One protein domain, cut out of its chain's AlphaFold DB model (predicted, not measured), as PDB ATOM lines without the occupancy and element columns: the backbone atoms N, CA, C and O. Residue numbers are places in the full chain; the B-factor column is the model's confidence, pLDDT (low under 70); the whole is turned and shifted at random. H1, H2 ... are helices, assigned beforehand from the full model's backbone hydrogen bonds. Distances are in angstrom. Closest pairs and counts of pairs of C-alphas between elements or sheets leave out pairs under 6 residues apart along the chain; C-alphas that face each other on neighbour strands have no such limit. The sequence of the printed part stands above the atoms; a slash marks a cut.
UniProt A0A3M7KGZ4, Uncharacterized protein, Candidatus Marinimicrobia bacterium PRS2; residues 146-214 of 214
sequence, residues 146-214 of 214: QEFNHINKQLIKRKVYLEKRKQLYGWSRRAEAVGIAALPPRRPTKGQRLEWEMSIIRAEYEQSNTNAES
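AT A GLANCE: This is residues 146 to 214 of the 214 residues of an uncharacterized protein of Candidatus Marinimicrobia bacterium PRS2 (UniProt A0A3M7KGZ4). Two helices make a long, slanting rod: the last turns of the long straight H1 cross the middle of the shorter H2, and residues 146 to 170 of H1 stick out as a free arm. A long loop folds back from the end of H1 to the start of H2, and H2 then runs past the end of H1; residues 208 to 214, of which 208 to 212 belong to H2, stick out there. The printed part has 69 residues with two named helices, H1 then H2, and no named strand; its class is all helix. The whole is extended, with a radius of gyration of the C-alphas of 17.4 A and spans of 63 by 26 by 16 A.

IN THESE COORDINATES: H1 takes residues 146 to 178 and is 49.1 A long, from C-alpha 146 at (291.050, 263.186, 334.482) to C-alpha 178 at (271.768, 267.682, 289.499). H2 takes residues 190 to 212 and is 33.5 A long, ending with C-alpha 212 at (280.810, 273.533, 277.222).

HOW THE PARTS SIT: H1 and H2 touch, with the C-alphas of Ala 175 and Ile 200 closest at 5.8 A. H1 touches H2 with residues 171 to 178 alone, and H2 touches H1 with residues 197 to 207 alone. Their lines stand at a steep tilt of 43 degrees, and they run the same way. In H1 and H2 every O i to N i+4 pair is within hydrogen-bond range.

THE WHOLE: The C-alphas of Gln 146 and Ser 214, the two farthest apart, are 63.6 A from each other. The link from H1 to H2, 11 residues, is long; residues 184 to 191 stand free. The printed part has no cut. The mean pLDDT of the printed part is 84.2, and residues 146 to 148 and 210 to 214 are under 70.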
ATOM      1  N   GLN A 146     292.053 264.139 334.965       65.56
ATOM      2  CA  GLN A 146     291.050 263.186 334.482       65.56
ATOM      3  C   GLN A 146     289.864 263.904 333.824       65.56
ATOM      4  O   GLN A 146     289.424 263.494 332.744       65.56
ATOM      5  N   GLU A 147     289.415 265.016 334.407       64.19
ATOM      6  CA  GLU A 147     288.333 265.843 333.863       64.19
ATOM      7  C   GLU A 147     288.712 266.480 332.520       64.19
ATOM      8  O   GLU A 147     287.971 266.346 331.539       64.19
ATOM      9  N   PHE A 148     289.910 267.068 332.410       63.69
ATOM     10  CA  PHE A 148     290.402 267.632 331.145       63.69
ATOM     11  C   PHE A 148     290.479 266.587 330.025       63.69
ATOM     12  O   PHE A 148     290.075 266.842 328.886       63.69
ATOM     13  N   ASN A 149     290.940 265.375 330.340       70.06
ATOM     14  CA  ASN A 149     290.996 264.279 329.375       70.06
ATOM     15  C   ASN A 149     289.599 263.835 328.911       70.06
ATOM     16  O   ASN A 149     289.416 263.489 327.739       70.06
ATOM     17  N   HIS A 150     288.604 263.854 329.803       75.44
ATOM     18  CA  HIS A 150     287.219 263.545 329.455       75.44
ATOM     19  C   HIS A 150     286.613 264.612 328.530       75.44
ATOM     20  O   HIS A 150     286.050 264.272 327.483       75.44
ATOM     21  N   ILE A 151     286.791 265.893 328.869       78.00
ATOM     22  CA  ILE A 151     286.313 267.038 328.078       78.00
ATOM     23  C   ILE A 151     286.934 267.015 326.674       78.00
ATOM     24  O   ILE A 151     286.211 267.097 325.677       78.00
ATOM     25  N   ASN A 152     288.246 266.789 326.568       81.88
ATOM     26  CA  ASN A 152     288.934 266.702 325.278       81.88
ATOM     27  C   ASN A 152     288.384 265.573 324.393       81.88
ATOM     28  O   ASN A 152     288.118 265.784 323.206       81.88
ATOM     29  N   LYS A 153     288.123 264.384 324.954       86.44
ATOM     30  CA  LYS A 153     287.508 263.272 324.203       86.44
ATOM     31  C   LYS A 153     286.108 263.621 323.688       86.44
ATOM     32  O   LYS A 153     285.760 263.228 322.572       86.44
ATOM     33  N   GLN A 154     285.304 264.343 324.469       88.25
ATOM     34  CA  GLN A 154     283.973 264.792 324.043       88.25
ATOM     35  C   GLN A 154     284.051 265.819 322.904       88.25
ATOM     36  O   GLN A 154     283.332 265.690 321.907       88.25
ATOM     37  N   LEU A 155     284.961 266.791 323.002       88.88
ATOM     38  CA  LEU A 155     285.169 267.808 321.967       88.88
ATOM     39  C   LEU A 155     285.623 267.195 320.637       88.88
ATOM     40  O   LEU A 155     285.070 267.533 319.588       88.88
ATOM     41  N   ILE A 156     286.550 266.231 320.674       91.00
ATOM     42  CA  ILE A 156     287.010 265.508 319.478       91.00
ATOM     43  C   ILE A 156     285.839 264.781 318.799       91.00
ATOM     44  O   ILE A 156     285.635 264.926 317.592       91.00
ATOM     45  N   LYS A 157     285.010 264.053 319.564       92.38
ATOM     46  CA  LYS A 157     283.819 263.365 319.025       92.38
ATOM     47  C   LYS A 157     282.839 264.346 318.374       92.38
ATOM     48  O   LYS A 157     282.317 264.064 317.293       92.38
ATOM     49  N   ARG A 158     282.609 265.502 319.006       92.62
ATOM     50  CA  ARG A 158     281.709 266.544 318.493       92.62
ATOM     51  C   ARG A 158     282.225 267.150 317.188       92.62
ATOM     52  O   ARG A 158     281.435 267.325 316.263       92.62
ATOM     53  N   LYS A 159     283.533 267.410 317.080       93.06
ATOM     54  CA  LYS A 159     284.161 267.933 315.857       93.06
ATOM     55  C   LYS A 159     283.987 266.969 314.678       93.06
ATOM     56  O   LYS A 159     283.459 267.372 313.645       93.06
ATOM     57  N   VAL A 160     284.292 265.683 314.878       93.44
ATOM     58  CA  VAL A 160     284.124 264.635 313.850       93.44
ATOM     59  C   VAL A 160     282.663 264.499 313.409       93.44
ATOM     60  O   VAL A 160     282.376 264.319 312.225       93.44
ATOM     61  N   TYR A 161     281.711 264.585 314.344       90.62
ATOM     62  CA  TYR A 161     280.283 264.546 314.016       90.62
ATOM     63  C   TYR A 161     279.847 265.747 313.162       90.62
ATOM     64  O   TYR A 161     279.157 265.574 312.155       90.62
ATOM     65  N   LEU A 162     280.271 266.959 313.533       92.88
ATOM     66  CA  LEU A 162     279.947 268.182 312.797       92.88
ATOM     67  C   LEU A 162     280.549 268.185 311.386       92.88
ATOM     68  O   LEU A 162     279.864 268.575 310.444       92.88
ATOM     69  N   GLU A 163     281.787 267.716 311.222       93.62
ATOM     70  CA  GLU A 163     282.434 267.577 309.910       93.62
ATOM     71  C   GLU A 163     281.663 266.613 309.001       93.62
ATOM     72  O   GLU A 163     281.329 266.969 307.870       93.62
ATOM     73  N   LYS A 164     281.268 265.440 309.514       89.56
ATOM     74  CA  LYS A 164     280.436 264.481 308.763       89.56
ATOM     75  C   LYS A 164     279.095 265.079 308.343       89.56
ATOM     76  O   LYS A 164     278.643 264.844 307.224       89.56
ATOM     77  N   ARG A 165     278.459 265.862 309.221       88.31
ATOM     78  CA  ARG A 165     277.195 266.548 308.919       88.31
ATOM     79  C   ARG A 165     277.372 267.613 307.833       88.31
ATOM     80  O   ARG A 165     276.543 267.683 306.933       88.31
ATOM     81  N   LYS A 166     278.450 268.404 307.887       92.69
ATOM     82  CA  LYS A 166     278.780 269.393 306.846       92.69
ATOM     83  C   LYS A 166     278.998 268.729 305.486       92.69
ATOM     84  O   LYS A 166     278.453 269.204 304.498       92.69
ATOM     85  N   GLN A 167     279.733 267.616 305.447       91.12
ATOM     86  CA  GLN A 167     279.947 266.849 304.216       91.12
ATOM     87  C   GLN A 167     278.634 266.315 303.637       91.12
ATOM     88  O   GLN A 167     278.378 266.490 302.452       91.12
ATOM     89  N   LEU A 168     277.777 265.710 304.470       87.25
ATOM     90  CA  LEU A 168     276.462 265.221 304.037       87.25
ATOM     91  C   LEU A 168     275.583 266.342 303.477       87.25
ATOM     92  O   LEU A 168     274.960 266.165 302.436       87.25
ATOM     93  N   TYR A 169     275.563 267.500 304.138       89.88
ATOM     94  CA  TYR A 169     274.831 268.666 303.648       89.88
ATOM     95  C   TYR A 169     275.372 269.165 302.300       89.88
ATOM     96  O   TYR A 169     274.592 269.490 301.408       89.88
ATOM     97  N   GLY A 170     276.698 269.180 302.128       92.69
ATOM     98  CA  GLY A 170     277.336 269.522 300.857       92.69
ATOM     99  C   GLY A 170     276.919 268.587 299.720       92.69
ATOM    100  O   GLY A 170     276.500 269.058 298.669       92.69
ATOM    101  N   TRP A 171     276.955 267.273 299.955       91.12
ATOM    102  CA  TRP A 171     276.497 266.279 298.978       91.12
ATOM    103  C   TRP A 171     275.003 266.381 298.674       91.12
ATOM    104  O   TRP A 171     274.619 266.267 297.519       91.12
ATOM    105  N   SER A 172     274.166 266.655 299.679       88.00
ATOM    106  CA  SER A 172     272.727 266.848 299.471       88.00
ATOM    107  C   SER A 172     272.431 268.028 298.545       88.00
ATOM    108  O   SER A 172     271.577 267.900 297.676       88.00
ATOM    109  N   ARG A 173     273.147 269.153 298.693       91.25
ATOM    110  CA  ARG A 173     272.983 270.311 297.796       91.25
ATOM    111  C   ARG A 173     273.468 270.033 296.377       91.25
ATOM    112  O   ARG A 173     272.854 270.499 295.427       91.25
ATOM    113  N   ARG A 174     274.550 269.265 296.233       90.50
ATOM    114  CA  ARG A 174     275.043 268.823 294.919       90.50
ATOM    115  C   ARG A 174     274.047 267.889 294.231       90.50
ATOM    116  O   ARG A 174     273.736 268.085 293.067       90.50
ATOM    117  N   ALA A 175     273.480 266.935 294.970       89.75
ATOM    118  CA  ALA A 175     272.441 266.044 294.458       89.75
ATOM    119  C   ALA A 175     271.194 266.815 293.992       89.75
ATOM    120  O   ALA A 175     270.682 266.540 292.913       89.75
ATOM    121  N   GLU A 176     270.750 267.809 294.768       89.12
ATOM    122  CA  GLU A 176     269.617 268.678 294.422       89.12
ATOM    123  C   GLU A 176     269.871 269.483 293.138       89.12
ATOM    124  O   GLU A 176     269.001 269.530 292.275       89.12
ATOM    125  N   ALA A 177     271.076 270.040 292.965       88.38
ATOM    126  CA  ALA A 177     271.453 270.787 291.762       88.38
ATOM    127  C   ALA A 177     271.417 269.930 290.482       88.38
ATOM    128  O   ALA A 177     271.114 270.429 289.402       88.38
ATOM    129  N   VAL A 178     271.704 268.634 290.616       87.38
ATOM    130  CA  VAL A 178     271.768 267.682 289.499       87.38
ATOM    131  C   VAL A 178     270.466 266.875 289.344       87.38
ATOM    132  O   VAL A 178     270.310 266.105 288.402       87.38
ATOM    133  N   GLY A 179     269.497 267.058 290.248       85.81
ATOM    134  CA  GLY A 179     268.208 266.362 290.216       85.81
ATOM    135  C   GLY A 179     268.249 264.901 290.686       85.81
ATOM    136  O   GLY A 179     267.349 264.125 290.367       85.81
ATOM    137  N   ILE A 180     269.270 264.500 291.451       87.38
ATOM    138  CA  ILE A 180     269.392 263.148 292.019       87.38
ATOM    139  C   ILE A 180     268.696 263.095 293.384       87.38
ATOM    140  O   ILE A 180     268.936 263.927 294.260       87.38
ATOM    141  N   ALA A 181     267.857 262.078 293.597       86.25
ATOM    142  CA  ALA A 181     267.140 261.895 294.856       86.25
ATOM    143  C   ALA A 181     268.093 261.696 296.052       86.25
ATOM    144  O   ALA A 181     269.126 261.024 295.961       86.25
ATOM    145  N   ALA A 182     267.718 262.263 297.199       84.25
ATOM    146  CA  ALA A 182     268.456 262.090 298.443       84.25
ATOM    147  C   ALA A 182     268.422 260.629 298.928       84.25
ATOM    148  O   ALA A 182     267.474 259.884 298.672       84.25
ATOM    149  N   LEU A 183     269.456 260.232 299.677       84.38
ATOM    150  CA  LEU A 183     269.508 258.916 300.312       84.38
ATOM    151  C   LEU A 183     268.293 258.688 301.233       84.38
ATOM    152  O   LEU A 183     267.815 259.631 301.872       84.38
ATOM    153  N   PRO A 184     267.814 257.435 301.354       81.12
ATOM    154  CA  PRO A 184     266.661 257.125 302.187       81.12
ATOM    155  C   PRO A 184     266.928 257.470 303.665       81.12
ATOM    156  O   PRO A 184     268.070 257.396 304.120       81.12
ATOM    157  N   PRO A 185     265.880 257.745 304.466       77.81
ATOM    158  CA  PRO A 185     265.996 258.115 305.886       77.81
ATOM    159  C   PRO A 185     266.524 256.989 306.802       77.81
ATOM    160  O   PRO A 185     266.589 257.140 308.022       77.81
ATOM    161  N   ARG A 186     266.919 255.844 306.235       83.75
ATOM    162  CA  ARG A 186     267.543 254.709 306.922       83.75
ATOM    163  C   ARG A 186     269.061 254.809 306.801       83.75
ATOM    164  O   ARG A 186     269.557 255.306 305.802       83.75
ATOM    165  N   ARG A 187     269.812 254.289 307.782       81.69
ATOM    166  CA  ARG A 187     271.288 254.275 307.758       81.69
ATOM    167  C   ARG A 187     271.808 253.585 306.479       81.69
ATOM    168  O   ARG A 187     271.705 252.358 306.414       81.69
ATOM    169  N   PRO A 188     272.382 254.319 305.506       83.94
ATOM    170  CA  PRO A 188     272.876 253.724 304.269       83.94
ATOM    171  C   PRO A 188     274.147 252.917 304.534       83.94
ATOM    172  O   PRO A 188     274.977 253.294 305.371       83.94
ATOM    173  N   THR A 189     274.317 251.811 303.815       88.81
ATOM    174  CA  THR A 189     275.560 251.030 303.858       88.81
ATOM    175  C   THR A 189     276.693 251.826 303.199       88.81
ATOM    176  O   THR A 189     276.453 252.656 302.323       88.81
ATOM    177  N   LYS A 190     277.951 251.583 303.592       86.56
ATOM    178  CA  LYS A 190     279.115 252.302 303.038       86.56
ATOM    179  C   LYS A 190     279.184 252.227 301.501       86.56
ATOM    180  O   LYS A 190     279.488 253.240 300.885       86.56
ATOM    181  N   GLY A 191     278.868 251.070 300.910       88.88
ATOM    182  CA  GLY A 191     278.817 250.887 299.450       88.88
ATOM    183  C   GLY A 191     277.729 251.729 298.781       88.88
ATOM    184  O   GLY A 191     278.036 252.529 297.910       88.88
ATOM    185  N   GLN A 192     276.496 251.664 299.294       86.50
ATOM    186  CA  GLN A 192     275.360 252.456 298.794       86.50
ATOM    187  C   GLN A 192     275.634 253.963 298.819       86.50
ATOM    188  O   GLN A 192     275.241 254.694 297.916       86.50
ATOM    189  N   ARG A 193     276.322 254.445 299.861       88.44
ATOM    190  CA  ARG A 193     276.716 255.854 299.948       88.44
ATOM    191  C   ARG A 193     277.748 256.230 298.884       88.44
ATOM    192  O   ARG A 193     277.647 257.313 298.324       88.44
ATOM    193  N   LEU A 194     278.723 255.362 298.622       91.44
ATOM    194  CA  LEU A 194     279.772 255.615 297.635       91.44
ATOM    195  C   LEU A 194     279.205 255.612 296.210       91.44
ATOM    196  O   LEU A 194     279.522 256.503 295.433       91.44
ATOM    197  N   GLU A 195     278.316 254.669 295.895       91.62
ATOM    198  CA  GLU A 195     277.599 254.623 294.612       91.62
ATOM    199  C   GLU A 195     276.784 255.900 294.369       91.62
ATOM    200  O   GLU A 195     276.819 256.457 293.274       91.62
ATOM    201  N   TRP A 196     276.111 256.402 295.409       90.75
ATOM    202  CA  TRP A 196     275.363 257.660 295.355       90.75
ATOM    203  C   TRP A 196     276.267 258.892 295.200       90.75
ATOM    204  O   TRP A 196     275.966 259.787 294.420       90.75
ATOM    205  N   GLU A 197     277.407 258.947 295.891       91.44
ATOM    206  CA  GLU A 197     278.383 260.031 295.702       91.44
ATOM    207  C   GLU A 197     278.974 260.005 294.273       91.44
ATOM    208  O   GLU A 197     279.137 261.054 293.651       91.44
ATOM    209  N   MET A 198     279.233 258.818 293.710       92.44
ATOM    210  CA  MET A 198     279.729 258.662 292.337       92.44
ATOM    211  C   MET A 198     278.692 259.023 291.268       92.44
ATOM    212  O   MET A 198     279.073 259.577 290.235       92.44
ATOM    213  N   SER A 199     277.406 258.728 291.486       89.62
ATOM    214  CA  SER A 199     276.354 259.106 290.534       89.62
ATOM    215  C   SER A 199     276.209 260.624 290.429       89.62
ATOM    216  O   SER A 199     276.070 261.133 289.320       89.62
ATOM    217  N   ILE A 200     276.343 261.344 291.550       91.31
ATOM    218  CA  ILE A 200     276.365 262.814 291.575       91.31
ATOM    219  C   ILE A 200     277.545 263.347 290.762       91.31
ATOM    220  O   ILE A 200     277.342 264.170 289.880       91.31
ATOM    221  N   ILE A 201     278.763 262.843 290.998       92.44
ATOM    222  CA  ILE A 201     279.958 263.293 290.259       92.44
ATOM    223  C   ILE A 201     279.806 263.056 288.750       92.44
ATOM    224  O   ILE A 201     280.164 263.923 287.955       92.44
ATOM    225  N   ARG A 202     279.289 261.890 288.341       90.88
ATOM    226  CA  ARG A 202     279.099 261.566 286.920       90.88
ATOM    227  C   ARG A 202     278.117 262.528 286.256       90.88
ATOM    228  O   ARG A 202     278.413 263.047 285.187       90.88
ATOM    229  N   ALA A 203     276.991 262.788 286.907       88.75
ATOM    230  CA  ALA A 203     275.969 263.661 286.356       88.75
ATOM    231  C   ALA A 203     276.385 265.150 286.382       88.75
ATOM    232  O   ALA A 203     276.048 265.888 285.463       88.75
ATOM    233  N   GLU A 204     277.202 265.587 287.351       89.00
ATOM    234  CA  GLU A 204     277.859 266.907 287.296       89.00
ATOM    235  C   GLU A 204     278.814 267.023 286.097       89.00
ATOM    236  O   GLU A 204     278.838 268.055 285.426       89.00
ATOM    237  N   TYR A 205     279.590 265.972 285.807       87.94
ATOM    238  CA  TYR A 205     280.497 265.946 284.658       87.94
ATOM    239  C   TYR A 205     279.727 266.026 283.330       87.94
ATOM    240  O   TYR A 205     280.075 266.829 282.466       87.94
ATOM    241  N   GLU A 206     278.638 265.265 283.201       83.31
ATOM    242  CA  GLU A 206     277.746 265.309 282.037       83.31
ATOM    243  C   GLU A 206     277.130 266.704 281.841       83.31
ATOM    244  O   GLU A 206     277.222 267.244 280.741       83.31
ATOM    245  N   GLN A 207     276.614 267.338 282.907       78.56
ATOM    246  CA  GLN A 207     276.098 268.715 282.855       78.56
ATOM    247  C   GLN A 207     277.173 269.733 282.440       78.56
ATOM    248  O   GLN A 207     276.893 270.660 281.677       78.56
ATOM    249  N   SER A 208     278.407 269.572 282.931       75.69
ATOM    250  CA  SER A 208     279.515 270.466 282.585       75.69
ATOM    251  C   SER A 208     279.944 270.341 281.120       75.69
ATOM    252  O   SER A 208     280.212 271.360 280.491       75.69
ATOM    253  N   ASN A 209     279.928 269.128 280.558       72.50
ATOM    254  CA  ASN A 209     280.250 268.898 279.150       72.50
ATOM    255  C   ASN A 209     279.157 269.446 278.222       72.50
ATOM    256  O   ASN A 209     279.479 270.131 277.258       72.50
ATOM    257  N   THR A 210     277.872 269.259 278.544       67.44
ATOM    258  CA  THR A 210     276.777 269.854 277.753       67.44
ATOM    259  C   THR A 210     276.783 271.383 277.768       67.44
ATOM    260  O   THR A 210     276.431 272.004 276.770       67.44
ATOM    261  N   ASN A 211     277.220 272.001 278.871       61.47
ATOM    262  CA  ASN A 211     277.358 273.456 278.972       61.47
ATOM    263  C   ASN A 211     278.615 274.001 278.266       61.47
ATOM    264  O   ASN A 211     278.698 275.205 278.055       61.47
ATOM    265  N   ALA A 212     279.598 273.151 277.949       59.25
ATOM    266  CA  ALA A 212     280.810 273.533 277.222       59.25
ATOM    267  C   ALA A 212     280.678 273.365 275.695       59.25
ATOM    268  O   ALA A 212     281.471 273.938 274.951       59.25
ATOM    269  N   GLU A 213     279.698 272.581 275.234       53.25
ATOM    270  CA  GLU A 213     279.397 272.337 273.812       53.25
ATOM    271  C   GLU A 213     278.275 273.242 273.250       53.25
ATOM    272  O   GLU A 213     277.939 273.126 272.070       53.25
ATOM    273  N   SER A 214     277.712 274.146 274.066       47.34
ATOM    274  CA  SER A 214     276.755 275.202 273.665       47.34
ATOM    275  C   SER A 214     277.397 276.585 273.725       47.34
ATOM    276  O   SER A 214     277.040 277.430 272.874       47.34
TER     277      SER A 214